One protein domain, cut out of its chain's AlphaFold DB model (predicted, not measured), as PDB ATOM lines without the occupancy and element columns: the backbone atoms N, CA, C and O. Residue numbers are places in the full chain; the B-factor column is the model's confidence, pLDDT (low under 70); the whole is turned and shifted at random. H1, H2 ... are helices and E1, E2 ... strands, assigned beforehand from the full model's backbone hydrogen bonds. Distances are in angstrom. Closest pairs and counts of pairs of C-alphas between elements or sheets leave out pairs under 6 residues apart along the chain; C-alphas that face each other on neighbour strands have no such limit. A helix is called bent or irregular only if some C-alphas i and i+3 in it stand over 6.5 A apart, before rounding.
ATOM      1  N   ARG A 118     128.812 108.116  84.813       86.31
ATOM      2  CA  ARG A 118     127.346 108.040  84.802       86.31
ATOM      3  C   ARG A 118     126.701 109.389  85.120       86.31
ATOM      4  O   ARG A 118     125.816 109.829  84.397       86.31
ATOM      5  N   THR A 119     127.175 110.064  86.170       86.69
ATOM      6  CA  THR A 119     126.754 111.442  86.491       86.69
ATOM      7  C   THR A 119     127.078 112.402  85.354       86.69
ATOM      8  O   THR A 119     126.282 113.289  85.062       86.69
ATOM      9  N   LEU A 120     128.210 112.186  84.678       89.50
ATOM     10  CA  LEU A 120     128.591 112.968  83.512       89.50
ATOM     11  C   LEU A 120     127.635 112.725  82.333       89.50
ATOM     12  O   LEU A 120     127.128 113.687  81.775       89.50
ATOM     13  N   ALA A 121     127.317 111.468  82.007       89.75
ATOM     14  CA  ALA A 121     126.397 111.121  80.919       89.75
ATOM     15  C   ALA A 121     124.984 111.707  81.105       89.75
ATOM     16  O   ALA A 121     124.340 112.084  80.130       89.75
ATOM     17  N   ASN A 122     124.525 111.833  82.353       92.25
ATOM     18  CA  ASN A 122     123.224 112.425  82.674       92.25
ATOM     19  C   ASN A 122     123.204 113.961  82.556       92.25
ATOM     20  O   ASN A 122     122.128 114.557  82.542       92.25
ATOM     21  N   ASN A 123     124.366 114.617  82.480       92.69
ATOM     22  CA  ASN A 123     124.489 116.065  82.335       92.69
ATOM     23  C   ASN A 123     125.124 116.399  80.978       92.69
ATOM     24  O   ASN A 123     126.345 116.443  80.840       92.69
ATOM     25  N   ALA A 124     124.280 116.643  79.970       94.19
ATOM     26  CA  ALA A 124     124.716 116.856  78.588       94.19
ATOM     27  C   ALA A 124     125.741 117.996  78.435       94.19
ATOM     28  O   ALA A 124     126.676 117.878  77.643       94.19
ATOM     29  N   GLU A 125     125.596 119.074  79.211       93.19
ATOM     30  CA  GLU A 125     126.503 120.224  79.186       93.19
ATOM     31  C   GLU A 125     127.908 119.831  79.669       93.19
ATOM     32  O   GLU A 125     128.888 120.014  78.945       93.19
ATOM     33  N   MET A 126     128.000 119.209  80.849       90.44
ATOM     34  CA  MET A 126     129.277 118.749  81.406       90.44
ATOM     35  C   MET A 126     129.911 117.646  80.563       90.44
ATOM     36  O   MET A 126     131.132 117.611  80.415       90.44
ATOM     37  N   ASN A 127     129.100 116.751  79.996       92.81
ATOM     38  CA  ASN A 127     129.589 115.705  79.109       92.81
ATOM     39  C   ASN A 127     130.244 116.295  77.857       92.81
ATOM     40  O   ASN A 127     131.335 115.880  77.478       92.81
ATOM     41  N   ASN A 128     129.617 117.301  77.243       95.00
ATOM     42  CA  ASN A 128     130.181 117.981  76.083       95.00
ATOM     43  C   ASN A 128     131.492 118.707  76.437       95.00
ATOM     44  O   ASN A 128     132.492 118.576  75.734       95.00
ATOM     45  N   GLU A 129     131.536 119.399  77.578       93.56
ATOM     46  CA  GLU A 129     132.758 120.057  78.053       93.56
ATOM     47  C   GLU A 129     133.889 119.057  78.339       93.56
ATOM     48  O   GLU A 129     135.053 119.308  78.000       93.56
ATOM     49  N   TYR A 130     133.548 117.894  78.902       93.19
ATOM     50  CA  TYR A 130     134.486 116.798  79.103       93.19
ATOM     51  C   TYR A 130     135.018 116.263  77.781       93.19
ATOM     52  O   TYR A 130     136.232 116.136  77.641       93.19
ATOM     53  N   LEU A 131     134.150 115.989  76.803       94.38
ATOM     54  CA  LEU A 131     134.553 115.481  75.492       94.38
ATOM     55  C   LEU A 131     135.453 116.480  74.759       94.38
ATOM     56  O   LEU A 131     136.508 116.090  74.267       94.38
ATOM     57  N   LYS A 132     135.108 117.772  74.780       95.75
ATOM     58  CA  LYS A 132     135.934 118.841  74.202       95.75
ATOM     59  C   LYS A 132     137.315 118.916  74.858       95.75
ATOM     60  O   LYS A 132     138.331 119.048  74.178       95.75
ATOM     61  N   SER A 133     137.361 118.814  76.186       93.75
ATOM     62  CA  SER A 133     138.615 118.828  76.946       93.75
ATOM     63  C   SER A 133     139.438 117.558  76.708       93.75
ATOM     64  O   SER A 133     140.657 117.625  76.573       93.75
ATOM     65  N   ALA A 134     138.789 116.395  76.631       92.19
ATOM     66  CA  ALA A 134     139.412 115.122  76.282       92.19
ATOM     67  C   ALA A 134     140.027 115.168  74.885       92.19
ATOM     68  O   ALA A 134     141.207 114.876  74.745       92.19
ATOM     69  N   GLU A 135     139.273 115.601  73.876       93.44
ATOM     70  CA  GLU A 135     139.756 115.725  72.502       93.44
ATOM     71  C   GLU A 135     140.960 116.669  72.409       93.44
ATOM     72  O   GLU A 135     141.968 116.328  71.789       93.44
ATOM     73  N   PHE A 136     140.906 117.815  73.098       94.31
ATOM     74  CA  PHE A 136     142.035 118.742  73.184       94.31
ATOM     75  C   PHE A 136     143.294 118.061  73.738       94.31
ATOM     76  O   PHE A 136     144.371 118.175  73.150       94.31
ATOM     77  N   TRP A 137     143.181 117.343  74.859       91.81
ATOM     78  CA  TRP A 137     144.334 116.697  75.489       91.81
ATOM     79  C   TRP A 137     144.821 115.458  74.742       91.81
ATOM     80  O   TRP A 137     146.023 115.212  74.737       91.81
ATOM     81  N   ILE A 138     143.934 114.719  74.076       89.31
ATOM     82  CA  ILE A 138     144.299 113.602  73.198       89.31
ATOM     83  C   ILE A 138     145.090 114.128  71.996       89.31
ATOM     84  O   ILE A 138     146.161 113.612  71.690       89.31
ATOM     85  N   LYS A 139     144.614 115.204  71.354       91.00
ATOM     86  CA  LYS A 139     145.274 115.811  70.189       91.00
ATOM     87  C   LYS A 139     146.637 116.422  70.531       91.00
ATOM     88  O   LYS A 139     147.561 116.337  69.727       91.00
ATOM     89  N   ASN A 140     146.770 117.021  71.716       90.06
ATOM     90  CA  ASN A 140     147.983 117.728  72.144       90.06
ATOM     91  C   ASN A 140     148.915 116.899  73.046       90.06
ATOM     92  O   ASN A 140     149.968 117.386  73.452       90.06
ATOM     93  N   GLY A 141     148.542 115.668  73.401       83.00
ATOM     94  CA  GLY A 141     149.269 114.846  74.373       83.00
ATOM     95  C   GLY A 141     150.527 114.151  73.836       83.00
ATOM     96  O   GLY A 141     151.204 113.473  74.602       83.00
ATOM     97  N   GLY A 142     150.864 114.324  72.555       79.56
ATOM     98  CA  GLY A 142     152.018 113.673  71.925       79.56
ATOM     99  C   GLY A 142     151.802 112.178  71.659       79.56
ATOM    100  O   GLY A 142     150.688 111.668  71.761       79.56
ATOM    101  N   LYS A 143     152.877 111.459  71.297       73.38
ATOM    102  CA  LYS A 143     152.825 110.017  70.967       73.38
ATOM    103  C   LYS A 143     152.416 109.140  72.161       73.38
ATOM    104  O   LYS A 143     151.878 108.057  71.953       73.38
ATOM    105  N   ASP A 144     152.589 109.648  73.378       66.06
ATOM    106  CA  ASP A 144     152.292 108.938  74.627       66.06
ATOM    107  C   ASP A 144     150.807 109.044  75.036       66.06
ATOM    108  O   ASP A 144     150.346 108.335  75.925       66.06
ATOM    109  N   ALA A 145     150.008 109.876  74.351       61.91
ATOM    110  CA  ALA A 145     148.580 110.068  74.642       61.91
ATOM    111  C   ALA A 145     147.697 108.843  74.341       61.91
ATOM    112  O   ALA A 145     146.559 108.768  74.807       61.91
ATOM    113  N   LEU A 146     148.204 107.903  73.538       62.12
ATOM    114  CA  LEU A 146     147.480 106.715  73.075       62.12
ATOM    115  C   LEU A 146     147.726 105.476  73.940       62.12
ATOM    116  O   LEU A 146     147.060 104.461  73.738       62.12
ATOM    117  N   SER A 147     148.659 105.532  74.896       64.88
ATOM    118  CA  SER A 147     148.878 104.415  75.811       64.88
ATOM    119  C   SER A 147     147.646 104.265  76.717       64.88
ATOM    120  O   SER A 147     147.299 105.198  77.443       64.88
ATOM    121  N   PRO A 148     146.965 103.102  76.720       58.66
ATOM    122  CA  PRO A 148     145.816 102.864  77.596       58.66
ATOM    123  C   PRO A 148     146.194 102.877  79.086       58.66
ATOM    124  O   PRO A 148     145.306 102.930  79.938       58.66
ATOM    125  N   PHE A 149     147.497 102.857  79.388       54.91
ATOM    126  CA  PHE A 149     148.061 102.920  80.731       54.91
ATOM    127  C   PHE A 149     148.543 104.328  81.119       54.91
ATOM    128  O   PHE A 149     148.631 104.612  82.313       54.91
ATOM    129  N   ASP A 150     148.778 105.233  80.157       57.31
ATOM    130  CA  ASP A 150     149.110 106.631  80.455       57.31
ATOM    131  C   ASP A 150     147.841 107.452  80.681       57.31
ATOM    132  O   ASP A 150     147.236 108.058  79.796       57.31
ATOM    133  N   SER A 151     147.460 107.509  81.951       63.91
ATOM    134  CA  SER A 151     146.357 108.294  82.508       63.91
ATOM    135  C   SER A 151     146.513 109.815  82.360       63.91
ATOM    136  O   SER A 151     145.678 110.571  82.864       63.91
ATOM    137  N   THR A 152     147.553 110.302  81.680       77.94
ATOM    138  CA  THR A 152     147.928 111.720  81.676       77.94
ATOM    139  C   THR A 152     146.879 112.600  81.002       77.94
ATOM    140  O   THR A 152     146.519 113.632  81.571       77.94
ATOM    141  N   TRP A 153     146.320 112.201  79.852       85.81
ATOM    142  CA  TRP A 153     145.252 112.977  79.211       85.81
ATOM    143  C   TRP A 153     143.975 112.964  80.055       85.81
ATOM    144  O   TRP A 153     143.380 114.017  80.248       85.81
ATOM    145  N   ARG A 154     143.604 111.820  80.654       84.38
ATOM    146  CA  ARG A 154     142.419 111.707  81.528       84.38
ATOM    147  C   ARG A 154     142.541 112.614  82.747       84.38
ATOM    148  O   ARG A 154     141.605 113.341  83.072       84.38
ATOM    149  N   LEU A 155     143.702 112.607  83.402       83.88
ATOM    150  CA  LEU A 155     143.973 113.454  84.559       83.88
ATOM    151  C   LEU A 155     143.961 114.941  84.180       83.88
ATOM    152  O   LEU A 155     143.406 115.764  84.907       83.88
ATOM    153  N   ARG A 156     144.534 115.295  83.023       87.88
ATOM    154  CA  ARG A 156     144.515 116.670  82.506       87.88
ATOM    155  C   ARG A 156     143.101 117.126  82.157       87.88
ATOM    156  O   ARG A 156     142.721 118.211  82.577       87.88
ATOM    157  N   THR A 157     142.297 116.288  81.504       90.88
ATOM    158  CA  THR A 157     140.876 116.550  81.239       90.88
ATOM    159  C   THR A 157     140.113 116.807  82.533       90.88
ATOM    160  O   THR A 157     139.424 117.818  82.644       90.88
ATOM    161  N   LYS A 158     140.283 115.951  83.549       86.88
ATOM    162  CA  LYS A 158     139.664 116.150  84.868       86.88
ATOM    163  C   LYS A 158     140.094 117.470  85.515       86.88
ATOM    164  O   LYS A 158     139.247 118.196  86.024       86.88
ATOM    165  N   ARG A 159     141.387 117.812  85.464       86.69
ATOM    166  CA  ARG A 159     141.904 119.095  85.978       86.69
ATOM    167  C   ARG A 159     141.333 120.297  85.230       86.69
ATOM    168  O   ARG A 159     140.983 121.278  85.874       86.69
ATOM    169  N   THR A 160     141.199 120.222  83.905       92.00
ATOM    170  CA  THR A 160     140.575 121.282  83.094       92.00
ATOM    171  C   THR A 160     139.126 121.526  83.502       92.00
ATOM    172  O   THR A 160     138.689 122.669  83.523       92.00
ATOM    173  N   LEU A 161     138.408 120.475  83.899       90.94
ATOM    174  CA  LEU A 161     137.016 120.565  84.345       90.94
ATOM    175  C   LEU A 161     136.854 120.986  85.806       90.94
ATOM    176  O   LEU A 161     135.730 121.244  86.235       90.94
ATOM    177  N   LEU A 162     137.937 121.058  86.586       88.56
ATOM    178  CA  LEU A 162     137.867 121.358  88.015       88.56
ATOM    179  C   LEU A 162     137.152 122.691  88.322       88.56
ATOM    180  O   LEU A 162     136.299 122.688  89.207       88.56
ATOM    181  N   PRO A 163     137.400 123.808  87.603       90.94
ATOM    182  CA  PRO A 163     136.700 125.070  87.854       90.94
ATOM    183  C   PRO A 163     135.196 125.003  87.566       90.94
ATOM    184  O   PRO A 163     134.399 125.672  88.224       90.94
ATOM    185  N   THR A 164     134.787 124.213  86.573       89.19
ATOM    186  CA  THR A 164     133.368 124.020  86.255       89.19
ATOM    187  C   THR A 164     132.718 123.098  87.282       89.19
ATOM    188  O   THR A 164     131.614 123.371  87.757       89.19
ATOM    189  N   PHE A 165     133.436 122.053  87.701       86.88
ATOM    190  CA  PHE A 165     133.003 121.161  88.765       86.88
ATOM    191  C   PHE A 165     132.796 121.907  90.085       86.88
ATOM    192  O   PHE A 165     131.757 121.725  90.704       86.88
ATOM    193  N   THR A 166     133.719 122.773  90.520       87.31
ATOM    194  CA  THR A 166     133.569 123.494  91.799       87.31
ATOM    195  C   THR A 166     132.312 124.363  91.822       87.31
ATOM    196  O   THR A 166     131.591 124.362  92.820       87.31
ATOM    197  N   LYS A 167     131.983 125.013  90.697       92.75
ATOM    198  CA  LYS A 167     130.749 125.799  90.527       92.75
ATOM    199  C   LYS A 167     129.475 124.949  90.555       92.75
ATOM    200  O   LYS A 167     128.440 125.429  91.002       92.75
ATOM    201  N   LYS A 168     129.539 123.703  90.074       90.12
ATOM    202  CA  LYS A 168     128.399 122.772  89.960       90.12
ATOM    203  C   LYS A 168     128.507 121.580  90.920       90.12
ATOM    204  O   LYS A 168     127.891 120.538  90.706       90.12
ATOM    205  N   SER A 169     129.288 121.719  91.986       87.62
ATOM    206  CA  SER A 169     129.670 120.601  92.854       87.62
ATOM    207  C   SER A 169     128.463 119.955  93.531       87.62
ATOM    208  O   SER A 169     128.406 118.736  93.633       87.62
ATOM    209  N   ALA A 170     127.442 120.733  93.893       86.44
ATOM    210  CA  ALA A 170     126.223 120.212  94.510       86.44
ATOM    211  C   ALA A 170     125.453 119.206  93.628       86.44
ATOM    212  O   ALA A 170     124.829 118.296  94.162       86.44
ATOM    213  N   SER A 171     125.498 119.337  92.296       85.88
ATOM    214  CA  SER A 171     124.778 118.441  91.373       85.88
ATOM    215  C   SER A 171     125.650 117.335  90.778       85.88
ATOM    216  O   SER A 171     125.126 116.324  90.312       85.88
ATOM    217  N   LEU A 172     126.970 117.527  90.774       84.00
ATOM    218  CA  LEU A 172     127.935 116.589  90.192       84.00
ATOM    219  C   LEU A 172     128.667 115.744  91.230       84.00
ATOM    220  O   LEU A 172     129.245 114.718  90.862       84.00
ATOM    221  N   SER A 173     128.680 116.173  92.493       83.75
ATOM    222  CA  SER A 173     129.286 115.398  93.568       83.75
ATOM    223  C   SER A 173     128.548 114.080  93.724       83.75
ATOM    224  O   SER A 173     127.318 113.992  93.729       83.75
ATOM    225  N   VAL A 174     129.335 113.021  93.806       80.69
ATOM    226  CA  VAL A 174     128.829 111.703  94.144       80.69
ATOM    227  C   VAL A 174     128.865 111.606  95.660       80.69
ATOM    228  O   VAL A 174     129.866 111.957  96.282       80.69
ATOM    229  N   ASP A 175     127.763 111.145  96.241       80.56
ATOM    230  CA  ASP A 175     127.682 110.877  97.673       80.56
ATOM    231  C   ASP A 175     128.839 109.961  98.100       80.56
ATOM    232  O   ASP A 175     129.036 108.885  97.525       80.56
ATOM    233  N   TRP A 176     129.607 110.396  99.101       70.75
ATOM    234  CA  TRP A 176     130.792 109.690  99.587       70.75
ATOM    235  C   TRP A 176     130.480 108.259 100.021       70.75
ATOM    236  O   TRP A 176     131.300 107.356  99.841       70.75
ATOM    237  N   LEU A 177     129.265 108.033 100.526       72.69
ATOM    238  CA  LEU A 177     128.802 106.714 100.947       72.69
ATOM    239  C   LEU A 177     128.754 105.703  99.791       72.69
ATOM    240  O   LEU A 177     128.795 104.503 100.042       72.69
ATOM    241  N   LYS A 178     128.729 106.162  98.530       73.81
ATOM    242  CA  LYS A 178     128.765 105.297  97.339       73.81
ATOM    243  C   LYS A 178     130.169 104.825  96.961       73.81
ATOM    244  O   LYS A 178     130.286 103.850  96.227       73.81
ATOM    245  N   PHE A 179     131.224 105.493  97.433       68.44
ATOM    246  CA  PHE A 179     132.612 105.097  97.151       68.44
ATOM    247  C   PHE A 179     133.182 104.129  98.189       68.44
ATOM    248  O   PHE A 179     134.141 103.409  97.912       68.44
ATOM    249  N   LEU A 180     132.601 104.103  99.389       66.31
ATOM    250  CA  LEU A 180     133.008 103.207 100.464       66.31
ATOM    251  C   LEU A 180     132.413 101.817 100.220       66.31
ATOM    252  O   LEU A 180     131.226 101.603 100.467       66.31
ATOM    253  N   VAL A 181     133.240 100.862  99.772       65.88
ATOM    254  CA  VAL A 181     132.813  99.478  99.474       65.88
ATOM    255  C   VAL A 181     133.019  98.530 100.633       65.88
ATOM    256  O   VAL A 181     132.265  97.584 100.750       65.88
ATOM    257  N   ALA A 182     133.954  98.779 101.545       69.19
ATOM    258  CA  ALA A 182     134.062  98.069 102.822       69.19
ATOM    259  C   ALA A 182     135.084  98.776 103.712       69.19
ATOM    260  O   ALA A 182     136.077  99.309 103.213       69.19
ATOM    261  N   CYS A 183     134.855  98.742 105.020       70.19
ATOM    262  CA  CYS A 183     135.857  99.083 106.017       70.19
ATOM    263  C   CYS A 183     136.003  97.874 106.933       70.19
ATOM    264  O   CYS A 183     135.017  97.449 107.530       70.19
ATOM    265  N   GLN A 184     137.209  97.314 107.015       74.00
ATOM    266  CA  GLN A 184     137.524  96.274 107.988       74.00
ATOM    267  C   GLN A 184     138.708  96.698 108.852       74.00
ATOM    268  O   GLN A 184     139.763  97.078 108.334       74.00
ATOM    269  N   TYR A 185     138.534  96.575 110.164       71.06
ATOM    270  CA  TYR A 185     139.575  96.738 111.166       71.06
ATOM    271  C   TYR A 185     139.744  95.410 111.902       71.06
ATOM    272  O   TYR A 185     138.797  94.896 112.486       71.06
ATOM    273  N   ASN A 186     140.933  94.807 111.825       73.25
ATOM    274  CA  ASN A 186     141.214  93.487 112.413       73.25
ATOM    275  C   ASN A 186     140.261  92.365 111.955       73.25
ATOM    276  O   ASN A 186     140.030  91.405 112.681       73.25
ATOM    277  N   GLY A 187     139.736  92.470 110.731       73.00
ATOM    278  CA  GLY A 187     138.777  91.511 110.174       73.00
ATOM    279  C   GLY A 187     137.325  91.739 110.608       73.00
ATOM    280  O   GLY A 187     136.444  91.048 110.106       73.00
ATOM    281  N   GLU A 188     137.062  92.722 111.471       71.31
ATOM    282  CA  GLU A 188     135.712  93.138 111.855       71.31
ATOM    283  C   GLU A 188     135.269  94.358 111.036       71.31
ATOM    284  O   GLU A 188     136.080  95.221 110.693       71.31
ATOM    285  N   ASP A 189     133.980  94.425 110.688       75.94
ATOM    286  CA  ASP A 189     133.406  95.574 109.978       75.94
ATOM    287  C   ASP A 189     133.420  96.807 110.895       75.94
ATOM    288  O   ASP A 189     133.031  96.732 112.061       75.94
ATOM    289  N   CYS A 190     133.825  97.961 110.364       71.88
ATOM    290  CA  CYS A 190     133.936  99.213 111.117       71.88
ATOM    291  C   CYS A 190     132.582  99.778 111.603       71.88
ATOM    292  O   CYS A 190     132.539 100.875 112.158       71.88
ATOM    293  N   GLY A 191     131.465  99.076 111.379       67.06
ATOM    294  CA  GLY A 191     130.172  99.399 111.981       67.06
ATOM    295  C   GLY A 191     129.557 100.699 111.464       67.06
ATOM    296  O   GLY A 191     128.893 101.405 112.227       67.06
ATOM    297  N   LEU A 192     129.759 101.026 110.181       65.75
ATOM    298  CA  LEU A 192     129.173 102.204 109.532       65.75
ATOM    299  C   LEU A 192     127.633 102.092 109.500       65.75
ATOM    300  O   LEU A 192     127.032 101.650 108.519       65.75
ATOM    301  N   ARG A 193     126.974 102.487 110.596       49.56
ATOM    302  CA  ARG A 193     125.510 102.533 110.715       49.56
ATOM    303  C   ARG A 193     124.957 103.518 109.684       49.56
ATOM    304  O   ARG A 193     125.112 104.722 109.841       49.56
ATOM    305  N   GLY A 194     124.299 103.008 108.644       48.94
ATOM    306  CA  GLY A 194     123.600 103.832 107.648       48.94
ATOM    307  C   GLY A 194     123.884 103.482 106.188       48.94
ATOM    308  O   GLY A 194     123.139 103.922 105.316       48.94
ATOM    309  N   VAL A 195     124.886 102.647 105.898       48.03
ATOM    310  CA  VAL A 195     125.108 102.156 104.531       48.03
ATOM    311  C   VAL A 195     124.260 100.904 104.324       48.03
ATOM    312  O   VAL A 195     124.637  99.816 104.751       48.03
ATOM    313  N   LYS A 196     123.081 101.049 103.704       46.41
ATOM    314  CA  LYS A 196     122.307  99.885 103.248       46.41
ATOM    315  C   LYS A 196     123.179  99.087 102.281       46.41
ATOM    316  O   LYS A 196     123.659  99.620 101.286       46.41
ATOM    317  N   GLU A 197     123.396  97.822 102.612       50.38
ATOM    318  CA  GLU A 197     124.162  96.871 101.818       50.38
ATOM    319  C   GLU A 197     123.394  96.567 100.519       50.38
ATOM    320  O   GLU A 197     122.558  95.666 100.453       50.38
ATOM    321  N   GLU A 198     123.599  97.384  99.486       43.50
ATOM    322  CA  GLU A 198     123.034  97.129  98.165       43.50
ATOM    323  C   GLU A 198     123.849  96.016  97.496       43.50
ATOM    324  O   GLU A 198     125.024  96.184  97.165       43.50
ATOM    325  N   ARG A 199     123.236  94.838  97.341       47.44
ATOM    326  CA  ARG A 199     123.854  93.699  96.654       47.44
ATOM    327  C   ARG A 199     123.919  93.999  95.158       47.44
ATOM    328  O   ARG A 199     122.912  93.878  94.465       47.44
ATOM    329  N   VAL A 200     125.098  94.355  94.656       47.62
ATOM    330  CA  VAL A 200     125.320  94.528  93.215       47.62
ATOM    331  C   VAL A 200     125.620  93.157  92.589       47.62
ATOM    332  O   VAL A 200     126.584  92.503  93.001       47.62
ATOM    333  N   PRO A 201     124.812  92.678  91.623       49.09
ATOM    334  CA  PRO A 201     125.095  91.431  90.918       49.09
ATOM    335  C   PRO A 201     126.351  91.579  90.049       49.09
ATOM    336  O   PRO A 201     126.523  92.578  89.354       49.09
ATOM    337  N   LEU A 202     127.224  90.568  90.074       44.97
ATOM    338  CA  LEU A 202     128.494  90.558  89.333       44.97
ATOM    339  C   LEU A 202     128.309  90.547  87.810       44.97
ATOM    340  O   LEU A 202     129.165  91.055  87.085       44.97
ATOM    341  N   ARG A 203     127.197  89.985  87.328       50.47
ATOM    342  CA  ARG A 203     126.775  90.013  85.925       50.47
ATOM    343  C   ARG A 203     125.249  90.008  85.846       50.47
ATOM    344  O   ARG A 203     124.647  89.068  86.362       50.47
ATOM    345  N   PRO A 204     124.620  91.014  85.224       52.53
ATOM    346  CA  PRO A 204     123.166  91.054  85.090       52.53
ATOM    347  C   PRO A 204     122.614  89.979  84.136       52.53
ATOM    348  O   PRO A 204     121.455  89.604  84.277       52.53
ATOM    349  N   ASP A 205     123.439  89.443  83.228       61.31
ATOM    350  CA  ASP A 205     122.950  88.666  82.078       61.31
ATOM    351  C   ASP A 205     123.041  87.135  82.245       61.31
ATOM    352  O   ASP A 205     122.359  86.395  81.542       61.31
ATOM    353  N   ASP A 206     123.825  86.635  83.206       53.34
ATOM    354  CA  ASP A 206     124.177  85.204  83.269       53.34
ATOM    355  C   ASP A 206     123.261  84.384  84.203       53.34
ATOM    356  O   ASP A 206     123.539  83.213  84.475       53.34
ATOM    357  N   GLY A 207     122.213  84.992  84.781       53.31
ATOM    358  CA  GLY A 207     121.287  84.337  85.726       53.31
ATOM    359  C   GLY A 207     121.950  83.742  86.980       53.31
ATOM    360  O   GLY A 207     121.307  83.044  87.763       53.31
ATOM    361  N   SER A 208     123.245  83.997  87.173       43.66
ATOM    362  CA  SER A 208     124.062  83.390  88.213       43.66
ATOM    363  C   SER A 208     123.983  84.230  89.490       43.66
ATOM    364  O   SER A 208     124.252  85.432  89.435       43.66
ATOM    365  N   PRO A 209     123.676  83.637  90.661       41.03
ATOM    366  CA  PRO A 209     123.571  84.340  91.943       41.03
ATOM    367  C   PRO A 209     124.956  84.654  92.539       41.03
ATOM    368  O   PRO A 209     125.213  84.438  93.721       41.03
ATOM    369  N   ALA A 210     125.884  85.139  91.712       41.88
ATOM    370  CA  ALA A 210     127.159  85.660  92.171       41.88
ATOM    371  C   ALA A 210     126.924  87.092  92.667       41.88
ATOM    372  O   ALA A 210     126.928  88.061  91.904       41.88
ATOM    373  N   TYR A 211     126.668  87.212  93.964       40.34
ATOM    374  CA  TYR A 211     126.641  88.489  94.664       40.34
ATOM    375  C   TYR A 211     128.003  88.696  95.325       40.34
ATOM    376  O   TYR A 211     128.549  87.761  95.911       40.34
ATOM    377  N   TRP A 212     128.535  89.918  95.301       34.81
ATOM    378  CA  TRP A 212     129.501  90.289  96.330       34.81
ATOM    379  C   TRP A 212     128.741  90.342  97.655       34.81
ATOM    380  O   TRP A 212     127.980  91.275  97.903       34.81
ATOM    381  N   THR A 213     128.907  89.337  98.510       36.97
ATOM    382  CA  THR A 213     128.639  89.534  99.931       36.97
ATOM    383  C   THR A 213     129.816  90.319 100.491       36.97
ATOM    384  O   THR A 213     130.944  89.825 100.523       36.97
ATOM    385  N   ARG A 214     129.550  91.551 100.939       45.16
ATOM    386  CA  ARG A 214     130.527  92.463 101.562       45.16
ATOM    387  C   ARG A 214     131.209  91.839 102.794       45.16
ATOM    388  O   ARG A 214     132.248  92.310 103.241       45.16
ATOM    389  N   SER A 215     130.642  90.742 103.297       41.75
ATOM    390  CA  SER A 215     130.989  90.061 104.541       41.75
ATOM    391  C   SER A 215     132.094  88.991 104.474       41.75
ATOM    392  O   SER A 215     132.485  88.523 105.538       41.75
ATOM    393  N   THR A 216     132.628  88.554 103.327       38.78
ATOM    394  CA  THR A 216     133.561  87.395 103.342       38.78
ATOM    395  C   THR A 216     134.702  87.456 102.333       38.78
ATOM    396  O   THR A 216     135.081  86.438 101.754       38.78
ATOM    397  N   ALA A 217     135.341  88.613 102.163       38.66
ATOM    398  CA  ALA A 217     136.718  88.611 101.675       38.66
ATOM    399  C   ALA A 217     137.658  88.227 102.829       38.66
ATOM    400  O   ALA A 217     138.447  89.032 103.314       38.66
ATOM    401  N   HIS A 218     137.595  86.961 103.248       41.09
ATOM    402  CA  HIS A 218     138.760  86.294 103.812       41.09
ATOM    403  C   HIS A 218     139.798  86.239 102.678       41.09
ATOM    404  O   HIS A 218     139.900  85.274 101.924       41.09
TER     405      HIS A 218
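Overview. This is residues 118 to 218 of the 318 residues of an uncharacterized protein of Sparganum proliferum (UniProt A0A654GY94). Two lobes are joined by a thin link: one is a pair of longer helices, H2 and H4, side by side and running opposite ways, with H3 near one end of the pair and H1 and H5 near the other. The second lobe is a loose loop region, the strand E1 and the long unnamed stretch of residues 186 to 218. The printed part has 101 residues, with H1, H2, H3, H4, H5 and E1 in this order, and is mostly helix. It is only just loose, close to extended, with a radius of gyration of the C-alphas of 18.7 A and spans of 47 by 32 by 31 A.

Arrangement. H2, residues 124 to 140, touches H4, residues 152 to 167, closest at the C-alphas of Trp 137 and Trp 153, 5.3 A apart. They run opposite ways at a shallow tilt of 34 degrees, only just short of steep. H4 is irregular, with C-alphas 160 and 163 7.2 A apart, and has a kink of 40 degrees near residue 161. H3, residues 143 to 146, is only just irregular, with C-alphas 143 and 146 6.6 A apart; it touches H2 only at the corner, closest at the C-alphas of Ile 138 and Ala 145, 5.7 A. H1, residues 118 to 121, only just touches H2, only at the corner, with 3 pairs of C-alphas within 8 A, the closest Leu 120 and Asn 127 at 5.3 A. H5, residues 169 to 172, is close to H1 but not clearly touching, closest at the C-alphas of Thr 119 and Leu 172, 6.4 A. E1, residues 180 to 185, is apart from the five helices and pairs with no named strand; its residues 184 to 185 pair antiparallel with residues 188 to 189. Every O i to N i+4 pair is within hydrogen-bond range in H2, 9 of 12 in H4, and H1, H3 and H5 are too short for such a pair.

Along the chain. H2 is 24.2 A long, from C-alpha 124 at (124.716, 116.856, 78.588); H4 is 23.9 A and E1 14.1 A, ending at C-alpha 185, (139.575, 96.738, 111.166).

Size, cuts and confidence. The C-alphas of Lys 143 and Arg 193 are the two farthest apart, at 48.8 A. The printed part has no cut, and no link is long. Confidence is under 70 in residues 144 to 151, 179 to 182 and 191 to 218.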